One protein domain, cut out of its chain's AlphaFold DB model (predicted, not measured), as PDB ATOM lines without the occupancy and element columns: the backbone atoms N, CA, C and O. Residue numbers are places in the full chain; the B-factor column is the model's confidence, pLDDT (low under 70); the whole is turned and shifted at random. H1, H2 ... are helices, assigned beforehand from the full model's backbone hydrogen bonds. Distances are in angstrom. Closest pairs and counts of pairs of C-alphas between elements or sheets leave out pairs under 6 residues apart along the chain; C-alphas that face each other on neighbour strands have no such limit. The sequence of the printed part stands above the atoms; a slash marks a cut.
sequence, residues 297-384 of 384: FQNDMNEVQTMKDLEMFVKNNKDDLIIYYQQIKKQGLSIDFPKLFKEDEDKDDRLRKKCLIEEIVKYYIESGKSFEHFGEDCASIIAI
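This is residues 297 to 384 of the 384 residues of an uncharacterized protein of Streptococcus mitis 18/56 (UniProt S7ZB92). Four helices, H1, H2, H5 and H4 in that order round the long axis, run roughly lengthwise, and H3 stands across one end of them. H1 and H2 make a helical hairpin, H5 bridges H2 and the long H4, and the link of residues 331 to 346 returns from H3 to the far end of H4. The printed part has 88 residues with five named helices, H1 to H5 in chain order, and no named strand; the class is all helix. It is compact, with a radius of gyration of the C-alphas of 12.5 A and spans of 33 by 25 by 21 A.

H1 is residues 297 to 303, 10.0 A long, from C-alpha 297 at (19.803, 37.541, -23.008). H2, residues 307 to 316, is 14.3 A long, and H3, residues 318 to 330, 18.9 A. H4, residues 347 to 367, measures 30.4 A. H5, residues 374 to 382, measures 12.3 A and ends at C-alpha 382 (2.270, 18.637, -19.932).

H1 and H2 only just touch, with 3 pairs of C-alphas within 8 A, the closest Met 301 and Phe 313 at 7.0 A; their tilt is shallow, 8 degrees, opposite ways. H2 touches H5, closest C-alphas Glu 311 and Gly 375 at 6.0 A. H3, with residues 322 to 325 alone, only just touches residues 362 to 365 of H4, with 3 such pairs, about perpendicular at 78 degrees. H4 and H5 only just touch, also with 3 pairs, at a steep tilt of 45 degrees. H1 and H4 are apart. In all five helices every O i to N i+4 pair is within hydrogen-bond range.

The C-alphas farthest apart, of Lys 330 and Asp 344, are 34.1 A apart. The printed part has no cut. The link from H3 to H4 is long. pLDDT is under 70 at residues 331, 343 to 348 and 383 to 384.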
ATOM      1  N   PHE A 297      20.469  38.539 -23.861       84.69
ATOM      2  CA  PHE A 297      19.803  37.541 -23.008       84.69
ATOM      3  C   PHE A 297      18.336  37.879 -22.703       84.69
ATOM      4  O   PHE A 297      17.445  37.055 -22.888       84.69
ATOM      5  N   GLN A 298      18.063  39.114 -22.269       76.75
ATOM      6  CA  GLN A 298      16.708  39.532 -21.899       76.75
ATOM      7  C   GLN A 298      15.782  39.679 -23.117       76.75
ATOM      8  O   GLN A 298      14.574  39.486 -22.994       76.75
ATOM      9  N   ASN A 299      16.325  40.040 -24.282       73.44
ATOM     10  CA  ASN A 299      15.569  40.088 -25.531       73.44
ATOM     11  C   ASN A 299      15.195  38.693 -25.986       73.44
ATOM     12  O   ASN A 299      14.015  38.430 -26.195       73.44
ATOM     13  N   ASP A 300      16.184  37.810 -26.059       84.50
ATOM     14  CA  ASP A 300      15.980  36.421 -26.439       84.50
ATOM     15  C   ASP A 300      14.938  35.778 -25.515       84.50
ATOM     16  O   ASP A 300      13.991  35.165 -26.000       84.50
ATOM     17  N   MET A 301      15.027  36.028 -24.200       87.44
ATOM     18  CA  MET A 301      14.047  35.578 -23.204       87.44
ATOM     19  C   MET A 301      12.633  36.119 -23.475       87.44
ATOM     20  O   MET A 301      11.653  35.381 -23.392       87.44
ATOM     21  N   ASN A 302      12.513  37.409 -23.803       82.81
ATOM     22  CA  ASN A 302      11.230  38.058 -24.078       82.81
ATOM     23  C   ASN A 302      10.613  37.641 -25.419       82.81
ATOM     24  O   ASN A 302       9.402  37.799 -25.591       82.81
ATOM     25  N   GLU A 303      11.416  37.152 -26.363       84.94
ATOM     26  CA  GLU A 303      10.967  36.655 -27.665       84.94
ATOM     27  C   GLU A 303      10.618  35.161 -27.662       84.94
ATOM     28  O   GLU A 303      10.028  34.692 -28.634       84.94
ATOM     29  N   VAL A 304      10.894  34.428 -26.575       88.56
ATOM     30  CA  VAL A 304      10.456  33.035 -26.409       88.56
ATOM     31  C   VAL A 304       8.930  32.951 -26.504       88.56
ATOM     32  O   VAL A 304       8.213  33.472 -25.645       88.56
ATOM     33  N   GLN A 305       8.432  32.271 -27.540       89.31
ATOM     34  CA  GLN A 305       6.998  32.125 -27.806       89.31
ATOM     35  C   GLN A 305       6.524  30.681 -27.697       89.31
ATOM     36  O   GLN A 305       5.443  30.425 -27.169       89.31
ATOM     37  N   THR A 306       7.335  29.734 -28.157       88.12
ATOM     38  CA  THR A 306       7.003  28.310 -28.197       88.12
ATOM     39  C   THR A 306       7.878  27.494 -27.249       88.12
ATOM     40  O   THR A 306       8.934  27.939 -26.795       88.12
ATOM     41  N   MET A 307       7.472  26.248 -26.987       88.19
ATOM     42  CA  MET A 307       8.285  25.304 -26.211       88.19
ATOM     43  C   MET A 307       9.655  25.044 -26.865       88.19
ATOM     44  O   MET A 307      10.656  24.873 -26.175       88.19
ATOM     45  N   LYS A 308       9.708  25.067 -28.202       88.81
ATOM     46  CA  LYS A 308      10.947  24.899 -28.966       88.81
ATOM     47  C   LYS A 308      11.889  26.088 -28.782       88.81
ATOM     48  O   LYS A 308      13.087  25.885 -28.585       88.81
ATOM     49  N   ASP A 309      11.352  27.308 -28.801       92.00
ATOM     50  CA  ASP A 309      12.135  28.521 -28.535       92.00
ATOM     51  C   ASP A 309      12.698  28.488 -27.116       92.00
ATOM     52  O   ASP A 309      13.872  28.791 -26.910       92.00
ATOM     53  N   LEU A 310      11.880  28.060 -26.147       92.81
ATOM     54  CA  LEU A 310      12.295  27.940 -24.756       92.81
ATOM     55  C   LEU A 310      13.435  26.933 -24.606       92.81
ATOM     56  O   LEU A 310      14.433  27.240 -23.961       92.81
ATOM     57  N   GLU A 311      13.316  25.754 -25.218       92.44
ATOM     58  CA  GLU A 311      14.353  24.723 -25.169       92.44
ATOM     59  C   GLU A 311      15.681  25.220 -25.758       92.44
ATOM     60  O   GLU A 311      16.741  25.034 -25.154       92.44
ATOM     61  N   MET A 312      15.634  25.899 -26.907       92.38
ATOM     62  CA  MET A 312      16.820  26.516 -27.504       92.38
ATOM     63  C   MET A 312      17.406  27.603 -26.597       92.38
ATOM     64  O   MET A 312      18.621  27.654 -26.396       92.38
ATOM     65  N   PHE A 313      16.553  28.450 -26.019       94.50
ATOM     66  CA  PHE A 313      16.966  29.538 -25.142       94.50
ATOM     67  C   PHE A 313      17.687  29.025 -23.890       94.50
ATOM     68  O   PHE A 313      18.806  29.466 -23.622       94.50
ATOM     69  N   VAL A 314      17.095  28.077 -23.150       94.00
ATOM     70  CA  VAL A 314      17.681  27.566 -21.895       94.00
ATOM     71  C   VAL A 314      18.986  26.806 -22.133       94.00
ATOM     72  O   VAL A 314      19.893  26.881 -21.304       94.00
ATOM     73  N   LYS A 315      19.124  26.122 -23.279       91.50
ATOM     74  CA  LYS A 315      20.366  25.440 -23.674       91.50
ATOM     75  C   LYS A 315      21.482  26.434 -23.996       91.50
ATOM     76  O   LYS A 315      22.602  26.260 -23.520       91.50
ATOM     77  N   ASN A 316      21.172  27.486 -24.750       91.56
ATOM     78  CA  ASN A 316      22.165  28.467 -25.196       91.56
ATOM     79  C   ASN A 316      22.551  29.486 -24.112       91.56
ATOM     80  O   ASN A 316      23.616  30.086 -24.201       91.56
ATOM     81  N   ASN A 317      21.706  29.679 -23.095       91.50
ATOM     82  CA  ASN A 317      21.867  30.736 -22.094       91.50
ATOM     83  C   ASN A 317      21.913  30.214 -20.651       91.50
ATOM     84  O   ASN A 317      21.563  30.944 -19.726       91.50
ATOM     85  N   LYS A 318      22.313  28.954 -20.433       90.31
ATOM     86  CA  LYS A 318      22.255  28.295 -19.115       90.31
ATOM     87  C   LYS A 318      22.894  29.121 -17.993       90.31
ATOM     88  O   LYS A 318      22.257  29.341 -16.966       90.31
ATOM     89  N   ASP A 319      24.136  29.558 -18.177       88.69
ATOM     90  CA  ASP A 319      24.884  30.258 -17.127       88.69
ATOM     91  C   ASP A 319      24.259  31.624 -16.814       88.69
ATOM     92  O   ASP A 319      24.013  31.951 -15.652       88.69
ATOM     93  N   ASP A 320      23.892  32.377 -17.852       88.81
ATOM     94  CA  ASP A 320      23.210  33.663 -17.709       88.81
ATOM     95  C   ASP A 320      21.831  33.515 -17.057       88.81
ATOM     96  O   ASP A 320      21.464  34.321 -16.202       88.81
ATOM     97  N   LEU A 321      21.098  32.442 -17.370       90.56
ATOM     98  CA  LEU A 321      19.806  32.128 -16.768       90.56
ATOM     99  C   LEU A 321      19.924  31.809 -15.272       90.56
ATOM    100  O   LEU A 321      19.084  32.252 -14.486       90.56
ATOM    101  N   ILE A 322      20.977  31.097 -14.853       89.44
ATOM    102  CA  ILE A 322      21.267  30.845 -13.432       89.44
ATOM    103  C   ILE A 322      21.543  32.166 -12.709       89.44
ATOM    104  O   ILE A 322      20.978  32.424 -11.642       89.44
ATOM    105  N   ILE A 323      22.395  33.016 -13.287       86.25
ATOM    106  CA  ILE A 323      22.768  34.301 -12.688       86.25
ATOM    107  C   ILE A 323      21.537  35.226 -12.607       86.25
ATOM    108  O   ILE A 323      21.281  35.824 -11.557       86.25
ATOM    109  N   TYR A 324      20.724  35.281 -13.668       85.31
ATOM    110  CA  TYR A 324      19.443  35.993 -13.700       85.31
ATOM    111  C   TYR A 324      18.513  35.520 -12.581       85.31
ATOM    112  O   TYR A 324      18.052  36.340 -11.781       85.31
ATOM    113  N   TYR A 325      18.304  34.201 -12.470       87.56
ATOM    114  CA  TYR A 325      17.435  33.594 -11.464       87.56
ATOM    115  C   TYR A 325      17.844  33.969 -10.035       87.56
ATOM    116  O   TYR A 325      17.014  34.379  -9.222       87.56
ATOM    117  N   GLN A 326      19.139  33.890  -9.725       85.00
ATOM    118  CA  GLN A 326      19.652  34.247  -8.400       85.00
ATOM    119  C   GLN A 326      19.344  35.701  -8.025       85.00
ATOM    120  O   GLN A 326      19.116  36.003  -6.851       85.00
ATOM    121  N   GLN A 327      19.325  36.608  -8.999       77.38
ATOM    122  CA  GLN A 327      19.090  38.026  -8.758       77.38
ATOM    123  C   GLN A 327      17.609  38.385  -8.653       77.38
ATOM    124  O   GLN A 327      17.262  39.136  -7.739       77.38
ATOM    125  N   ILE A 328      16.729  37.843  -9.508       75.69
ATOM    126  CA  ILE A 328      15.272  38.020  -9.330       75.69
ATOM    127  C   ILE A 328      14.812  37.430  -7.993       75.69
ATOM    128  O   ILE A 328      14.012  38.047  -7.291       75.69
ATOM    129  N   LYS A 329      15.394  36.298  -7.570       82.88
ATOM    130  CA  LYS A 329      15.068  35.644  -6.298       82.88
ATOM    131  C   LYS A 329      15.383  36.529  -5.091       82.88
ATOM    132  O   LYS A 329      14.579  36.597  -4.165       82.88
ATOM    133  N   LYS A 330      16.503  37.267  -5.106       78.75
ATOM    134  CA  LYS A 330      16.831  38.264  -4.059       78.75
ATOM    135  C   LYS A 330      15.801  39.393  -3.969       78.75
ATOM    136  O   LYS A 330      15.668  40.003  -2.914       78.75
ATOM    137  N   GLN A 331      15.098  39.672  -5.064       69.62
ATOM    138  CA  GLN A 331      14.064  40.704  -5.153       69.62
ATOM    139  C   GLN A 331      12.655  40.155  -4.873       69.62
ATOM    140  O   GLN A 331      11.693  40.915  -4.916       69.62
ATOM    141  N   GLY A 332      12.516  38.853  -4.585       75.75
ATOM    142  CA  GLY A 332      11.217  38.204  -4.390       75.75
ATOM    143  C   GLY A 332      10.415  38.006  -5.681       75.75
ATOM    144  O   GLY A 332       9.203  37.823  -5.611       75.75
ATOM    145  N   LEU A 333      11.068  38.057  -6.845       77.44
ATOM    146  CA  LEU A 333      10.456  37.862  -8.162       77.44
ATOM    147  C   LEU A 333      10.643  36.414  -8.655       77.44
ATOM    148  O   LEU A 333      11.627  35.754  -8.308       77.44
ATOM    149  N   SER A 334       9.710  35.931  -9.481       81.19
ATOM    150  CA  SER A 334       9.771  34.630 -10.166       81.19
ATOM    151  C   SER A 334      10.271  34.769 -11.607       81.19
ATOM    152  O   SER A 334      10.250  35.862 -12.175       81.19
ATOM    153  N   ILE A 335      10.730  33.662 -12.202       87.12
ATOM    154  CA  ILE A 335      11.019  33.610 -13.643       87.12
ATOM    155  C   ILE A 335       9.723  33.884 -14.405       87.12
ATOM    156  O   ILE A 335       8.675  33.369 -14.028       87.12
ATOM    157  N   ASP A 336       9.818  34.689 -15.459       85.94
ATOM    158  CA  ASP A 336       8.707  35.017 -16.349       85.94
ATOM    159  C   ASP A 336       9.209  35.046 -17.794       85.94
ATOM    160  O   ASP A 336      10.183  35.745 -18.092       85.94
ATOM    161  N   PHE A 337       8.548  34.301 -18.680       88.12
ATOM    162  CA  PHE A 337       8.701  34.387 -20.133       88.12
ATOM    163  C   PHE A 337       7.454  35.072 -20.722       88.12
ATOM    164  O   PHE A 337       6.433  34.416 -20.971       88.12
ATOM    165  N   PRO A 338       7.483  36.398 -20.970       81.62
ATOM    166  CA  PRO A 338       6.268  37.186 -21.209       81.62
ATOM    167  C   PRO A 338       5.441  36.755 -22.426       81.62
ATOM    168  O   PRO A 338       4.215  36.912 -22.434       81.62
ATOM    169  N   LYS A 339       6.094  36.232 -23.473       84.00
ATOM    170  CA  LYS A 339       5.453  35.813 -24.728       84.00
ATOM    171  C   LYS A 339       5.270  34.298 -24.862       84.00
ATOM    172  O   LYS A 339       4.731  33.865 -25.877       84.00
ATOM    173  N   LEU A 340       5.632  33.504 -23.856       85.94
ATOM    174  CA  LEU A 340       5.492  32.052 -23.925       85.94
ATOM    175  C   LEU A 340       4.002  31.657 -24.030       85.94
ATOM    176  O   LEU A 340       3.156  32.147 -23.270       85.94
ATOM    177  N   PHE A 341       3.688  30.811 -25.016       82.38
ATOM    178  CA  PHE A 341       2.347  30.354 -25.407       82.38
ATOM    179  C   PHE A 341       1.382  31.477 -25.828       82.38
ATOM    180  O   PHE A 341       0.190  31.424 -25.532       82.38
ATOM    181  N   LYS A 342       1.878  32.555 -26.458       70.31
ATOM    182  CA  LYS A 342       1.047  33.738 -26.755       70.31
ATOM    183  C   LYS A 342      -0.032  33.539 -27.821       70.31
ATOM    184  O   LYS A 342      -1.023  34.269 -27.754       70.31
ATOM    185  N   GLU A 343       0.115  32.558 -28.703       59.94
ATOM    186  CA  GLU A 343      -0.847  32.214 -29.756       59.94
ATOM    187  C   GLU A 343      -1.339  30.758 -29.574       59.94
ATOM    188  O   GLU A 343      -0.547  29.888 -29.221       59.94
ATOM    189  N   ASP A 344      -2.648  30.543 -29.787       52.62
ATOM    190  CA  ASP A 344      -3.343  29.252 -30.002       52.62
ATOM    191  C   ASP A 344      -3.897  28.373 -28.848       52.62
ATOM    192  O   ASP A 344      -4.089  27.182 -29.072       52.62
ATOM    193  N   GLU A 345      -4.317  28.900 -27.683       54.66
ATOM    194  CA  GLU A 345      -5.126  28.113 -26.709       54.66
ATOM    195  C   GLU A 345      -6.141  28.946 -25.885       54.66
ATOM    196  O   GLU A 345      -6.071  30.178 -25.835       54.66
ATOM    197  N   ASP A 346      -7.091  28.263 -25.219       66.38
ATOM    198  CA  ASP A 346      -7.983  28.842 -24.198       66.38
ATOM    199  C   ASP A 346      -7.152  29.522 -23.087       66.38
ATOM    200  O   ASP A 346      -6.116  29.017 -22.643       66.38
ATOM    201  N   LYS A 347      -7.587  30.705 -22.641       66.12
ATOM    202  CA  LYS A 347      -6.793  31.627 -21.815       66.12
ATOM    203  C   LYS A 347      -6.383  31.016 -20.470       66.12
ATOM    204  O   LYS A 347      -5.275  31.287 -20.004       66.12
ATOM    205  N   ASP A 348      -7.254  30.211 -19.861       66.50
ATOM    206  CA  ASP A 348      -7.006  29.599 -18.549       66.50
ATOM    207  C   ASP A 348      -6.044  28.402 -18.625       66.50
ATOM    208  O   ASP A 348      -5.200  28.239 -17.740       66.50
ATOM    209  N   ASP A 349      -6.119  27.599 -19.689       72.94
ATOM    210  CA  ASP A 349      -5.221  26.453 -19.901       72.94
ATOM    211  C   ASP A 349      -3.793  26.930 -20.207       72.94
ATOM    212  O   ASP A 349      -2.811  26.480 -19.606       72.94
ATOM    213  N   ARG A 350      -3.688  27.978 -21.029       75.25
ATOM    214  CA  ARG A 350      -2.430  28.657 -21.346       75.25
ATOM    215  C   ARG A 350      -1.688  29.150 -20.099       75.25
ATOM    216  O   ARG A 350      -0.480  28.947 -19.971       75.25
ATOM    217  N   LEU A 351      -2.387  29.843 -19.196       77.00
ATOM    218  CA  LEU A 351      -1.790  30.397 -17.974       77.00
ATOM    219  C   LEU A 351      -1.253  29.288 -17.065       77.00
ATOM    220  O   LEU A 351      -0.148  29.414 -16.539       77.00
ATOM    221  N   ARG A 352      -1.992  28.180 -16.935       81.88
ATOM    222  CA  ARG A 352      -1.551  27.012 -16.162       81.88
ATOM    223  C   ARG A 352      -0.306  26.366 -16.763       81.88
ATOM    224  O   ARG A 352       0.662  26.165 -16.031       81.88
ATOM    225  N   LYS A 353      -0.300  26.099 -18.074       84.44
ATOM    226  CA  LYS A 353       0.859  25.518 -18.779       84.44
ATOM    227  C   LYS A 353       2.094  26.398 -18.657       84.44
ATOM    228  O   LYS A 353       3.167  25.900 -18.330       84.44
ATOM    229  N   LYS A 354       1.939  27.711 -18.852       87.50
ATOM    230  CA  LYS A 354       3.029  28.678 -18.684       87.50
ATOM    231  C   LYS A 354       3.626  28.607 -17.274       87.50
ATOM    232  O   LYS A 354       4.827  28.383 -17.148       87.50
ATOM    233  N   CYS A 355       2.799  28.741 -16.234       86.94
ATOM    234  CA  CYS A 355       3.278  28.719 -14.850       86.94
ATOM    235  C   CYS A 355       3.955  27.391 -14.491       86.94
ATOM    236  O   CYS A 355       4.979  27.388 -13.811       86.94
ATOM    237  N   LEU A 356       3.413  26.263 -14.962       89.56
ATOM    238  CA  LEU A 356       4.015  24.949 -14.743       89.56
ATOM    239  C   LEU A 356       5.411  24.866 -15.371       89.56
ATOM    240  O   LEU A 356       6.352  24.425 -14.720       89.56
ATOM    241  N   ILE A 357       5.561  25.337 -16.609       91.31
ATOM    242  CA  ILE A 357       6.843  25.328 -17.319       91.31
ATOM    243  C   ILE A 357       7.871  26.248 -16.656       91.31
ATOM    244  O   ILE A 357       9.027  25.856 -16.501       91.31
ATOM    245  N   GLU A 358       7.468  27.431 -16.201       92.19
ATOM    246  CA  GLU A 358       8.340  28.347 -15.455       92.19
ATOM    247  C   GLU A 358       8.835  27.733 -14.136       92.19
ATOM    248  O   GLU A 358      10.015  27.866 -13.796       92.19
ATOM    249  N   GLU A 359       7.981  26.987 -13.429       91.44
ATOM    250  CA  GLU A 359       8.379  26.238 -12.232       91.44
ATOM    251  C   GLU A 359       9.311  25.061 -12.556       91.44
ATOM    252  O   GLU A 359      10.245  24.798 -11.795       91.44
ATOM    253  N   ILE A 360       9.142  24.392 -13.701       92.06
ATOM    254  CA  ILE A 360      10.090  23.361 -14.154       92.06
ATOM    255  C   ILE A 360      11.452  23.995 -14.455       92.06
ATOM    256  O   ILE A 360      12.470  23.498 -13.977       92.06
ATOM    257  N   VAL A 361      11.504  25.116 -15.185       93.44
ATOM    258  CA  VAL A 361      12.764  25.841 -15.443       93.44
ATOM    259  C   VAL A 361      13.457  26.187 -14.126       93.44
ATOM    260  O   VAL A 361      14.653  25.932 -13.961       93.44
ATOM    261  N   LYS A 362      12.701  26.709 -13.158       92.94
ATOM    262  CA  LYS A 362      13.198  27.000 -11.814       92.94
ATOM    263  C   LYS A 362      13.742  25.755 -11.112       92.94
ATOM    264  O   LYS A 362      14.850  25.814 -10.583       92.94
ATOM    265  N   TYR A 363      13.022  24.635 -11.144       92.50
ATOM    266  CA  TYR A 363      13.491  23.374 -10.569       92.50
ATOM    267  C   TYR A 363      14.834  22.943 -11.171       92.50
ATOM    268  O   TYR A 363      15.746  22.611 -10.419       92.50
ATOM    269  N   TYR A 364      15.001  23.025 -12.496       94.12
ATOM    270  CA  TYR A 364      16.257  22.655 -13.167       94.12
ATOM    271  C   TYR A 364      17.428  23.511 -12.698       94.12
ATOM    272  O   TYR A 364      18.517  22.988 -12.449       94.12
ATOM    273  N   ILE A 365      17.194  24.816 -12.556       92.75
ATOM    274  CA  ILE A 365      18.195  25.765 -12.071       92.75
ATOM    275  C   ILE A 365      18.569  25.451 -10.618       92.75
ATOM    276  O   ILE A 365      19.753  25.374 -10.293       92.75
ATOM    277  N   GLU A 366      17.582  25.247  -9.743       91.75
ATOM    278  CA  GLU A 366      17.808  25.004  -8.312       91.75
ATOM    279  C   GLU A 366      18.428  23.636  -8.023       91.75
ATOM    280  O   GLU A 366      19.241  23.514  -7.105       91.75
ATOM    281  N   SER A 367      18.083  22.615  -8.807       90.94
ATOM    282  CA  SER A 367      18.614  21.260  -8.659       90.94
ATOM    283  C   SER A 367      19.927  21.038  -9.415       90.94
ATOM    284  O   SER A 367      20.495  19.949  -9.335       90.94
ATOM    285  N   GLY A 368      20.382  22.013 -10.210       88.38
ATOM    286  CA  GLY A 368      21.550  21.875 -11.083       88.38
ATOM    287  C   GLY A 368      21.386  20.819 -12.186       88.38
ATOM    288  O   GLY A 368      22.385  20.263 -12.648       88.38
ATOM    289  N   LYS A 369      20.147  20.508 -12.599       91.12
ATOM    290  CA  LYS A 369      19.867  19.495 -13.634       91.12
ATOM    291  C   LYS A 369      20.320  20.003 -15.013       91.12
ATOM    292  O   LYS A 369      20.297  21.200 -15.296       91.12
ATOM    293  N   SER A 370      20.759  19.091 -15.882       89.56
ATOM    294  CA  SER A 370      21.100  19.418 -17.274       89.56
ATOM    295  C   SER A 370      19.846  19.770 -18.082       89.56
ATOM    296  O   SER A 370      18.822  19.104 -17.948       89.56
ATOM    297  N   PHE A 371      19.945  20.774 -18.961       91.44
ATOM    298  CA  PHE A 371      18.882  21.139 -19.906       91.44
ATOM    299  C   PHE A 371      18.875  20.279 -21.186       91.44
ATOM    300  O   PHE A 371      18.037  20.504 -22.055       91.44
ATOM    301  N   GLU A 372      19.771  19.295 -21.334       88.06
ATOM    302  CA  GLU A 372      19.860  18.455 -22.545       88.06
ATOM    303  C   GLU A 372      18.531  17.778 -22.915       88.06
ATOM    304  O   GLU A 372      18.123  17.858 -24.075       88.06
ATOM    305  N   HIS A 373      17.826  17.227 -21.921       87.50
ATOM    306  CA  HIS A 373      16.540  16.523 -22.065       87.50
ATOM    307  C   HIS A 373      15.319  17.373 -21.670       87.50
ATOM    308  O   HIS A 373      14.225  16.857 -21.461       87.50
ATOM    309  N   PHE A 374      15.487  18.695 -21.551       89.94
ATOM    310  CA  PHE A 374      14.449  19.583 -21.020       89.94
ATOM    311  C   PHE A 374      13.121  19.511 -21.791       89.94
ATOM    312  O   PHE A 374      12.061  19.478 -21.167       89.94
ATOM    313  N   GLY A 375      13.164  19.448 -23.126       85.75
ATOM    314  CA  GLY A 375      11.960  19.345 -23.955       85.75
ATOM    315  C   GLY A 375      11.168  18.053 -23.715       85.75
ATOM    316  O   GLY A 375       9.949  18.100 -23.555       85.75
ATOM    317  N   GLU A 376      11.860  16.913 -23.620       85.25
ATOM    318  CA  GLU A 376      11.268  15.586 -23.369       85.25
ATOM    319  C   GLU A 376      10.629  15.508 -21.975       85.25
ATOM    320  O   GLU A 376       9.504  15.023 -21.811       85.25
ATOM    321  N   ASP A 377      11.330  16.048 -20.979       85.94
ATOM    322  CA  ASP A 377      10.862  16.113 -19.598       85.94
ATOM    323  C   ASP A 377       9.608  17.000 -19.475       85.94
ATOM    324  O   ASP A 377       8.638  16.623 -18.817       85.94
ATOM    325  N   CYS A 378       9.576  18.149 -20.160       85.88
ATOM    326  CA  CYS A 378       8.403  19.026 -20.177       85.88
ATOM    327  C   CYS A 378       7.208  18.391 -20.900       85.88
ATOM    328  O   CYS A 378       6.085  18.470 -20.404       85.88
ATOM    329  N   ALA A 379       7.432  17.729 -22.040       82.12
ATOM    330  CA  ALA A 379       6.374  17.043 -22.785       82.12
ATOM    331  C   ALA A 379       5.721  15.924 -21.958       82.12
ATOM    332  O   ALA A 379       4.504  15.755 -21.996       82.12
ATOM    333  N   SER A 380       6.519  15.210 -21.160       75.38
ATOM    334  CA  SER A 380       6.041  14.145 -20.269       75.38
ATOM    335  C   SER A 380       5.170  14.667 -19.119       75.38
ATOM    336  O   SER A 380       4.348  13.922 -18.595       75.38
ATOM    337  N   ILE A 381       5.347  15.933 -18.727       76.00
ATOM    338  CA  ILE A 381       4.605  16.575 -17.633       76.00
ATOM    339  C   ILE A 381       3.354  17.297 -18.149       76.00
ATOM    340  O   ILE A 381       2.330  17.260 -17.483       76.00
ATOM    341  N   ILE A 382       3.416  17.931 -19.326       71.44
ATOM    342  CA  ILE A 382       2.270  18.637 -19.932       71.44
ATOM    343  C   ILE A 382       1.232  17.659 -20.518       71.44
ATOM    344  O   ILE A 382       0.069  18.019 -20.671       71.44
ATOM    345  N   ALA A 383       1.630  16.428 -20.863       60.81
ATOM    346  CA  ALA A 383       0.723  15.391 -21.371       60.81
ATOM    347  C   ALA A 383      -0.137  14.702 -20.283       60.81
ATOM    348  O   ALA A 383      -0.926  13.814 -20.613       60.81
ATOM    349  N   ILE A 384       0.029  15.090 -19.012       45.72
ATOM    350  CA  ILE A 384      -0.747  14.658 -17.834       45.72
ATOM    351  C   ILE A 384      -1.696  15.791 -17.449       45.72
ATOM    352  O   ILE A 384      -2.872  15.483 -17.145       45.72
TER     353      ILE A 384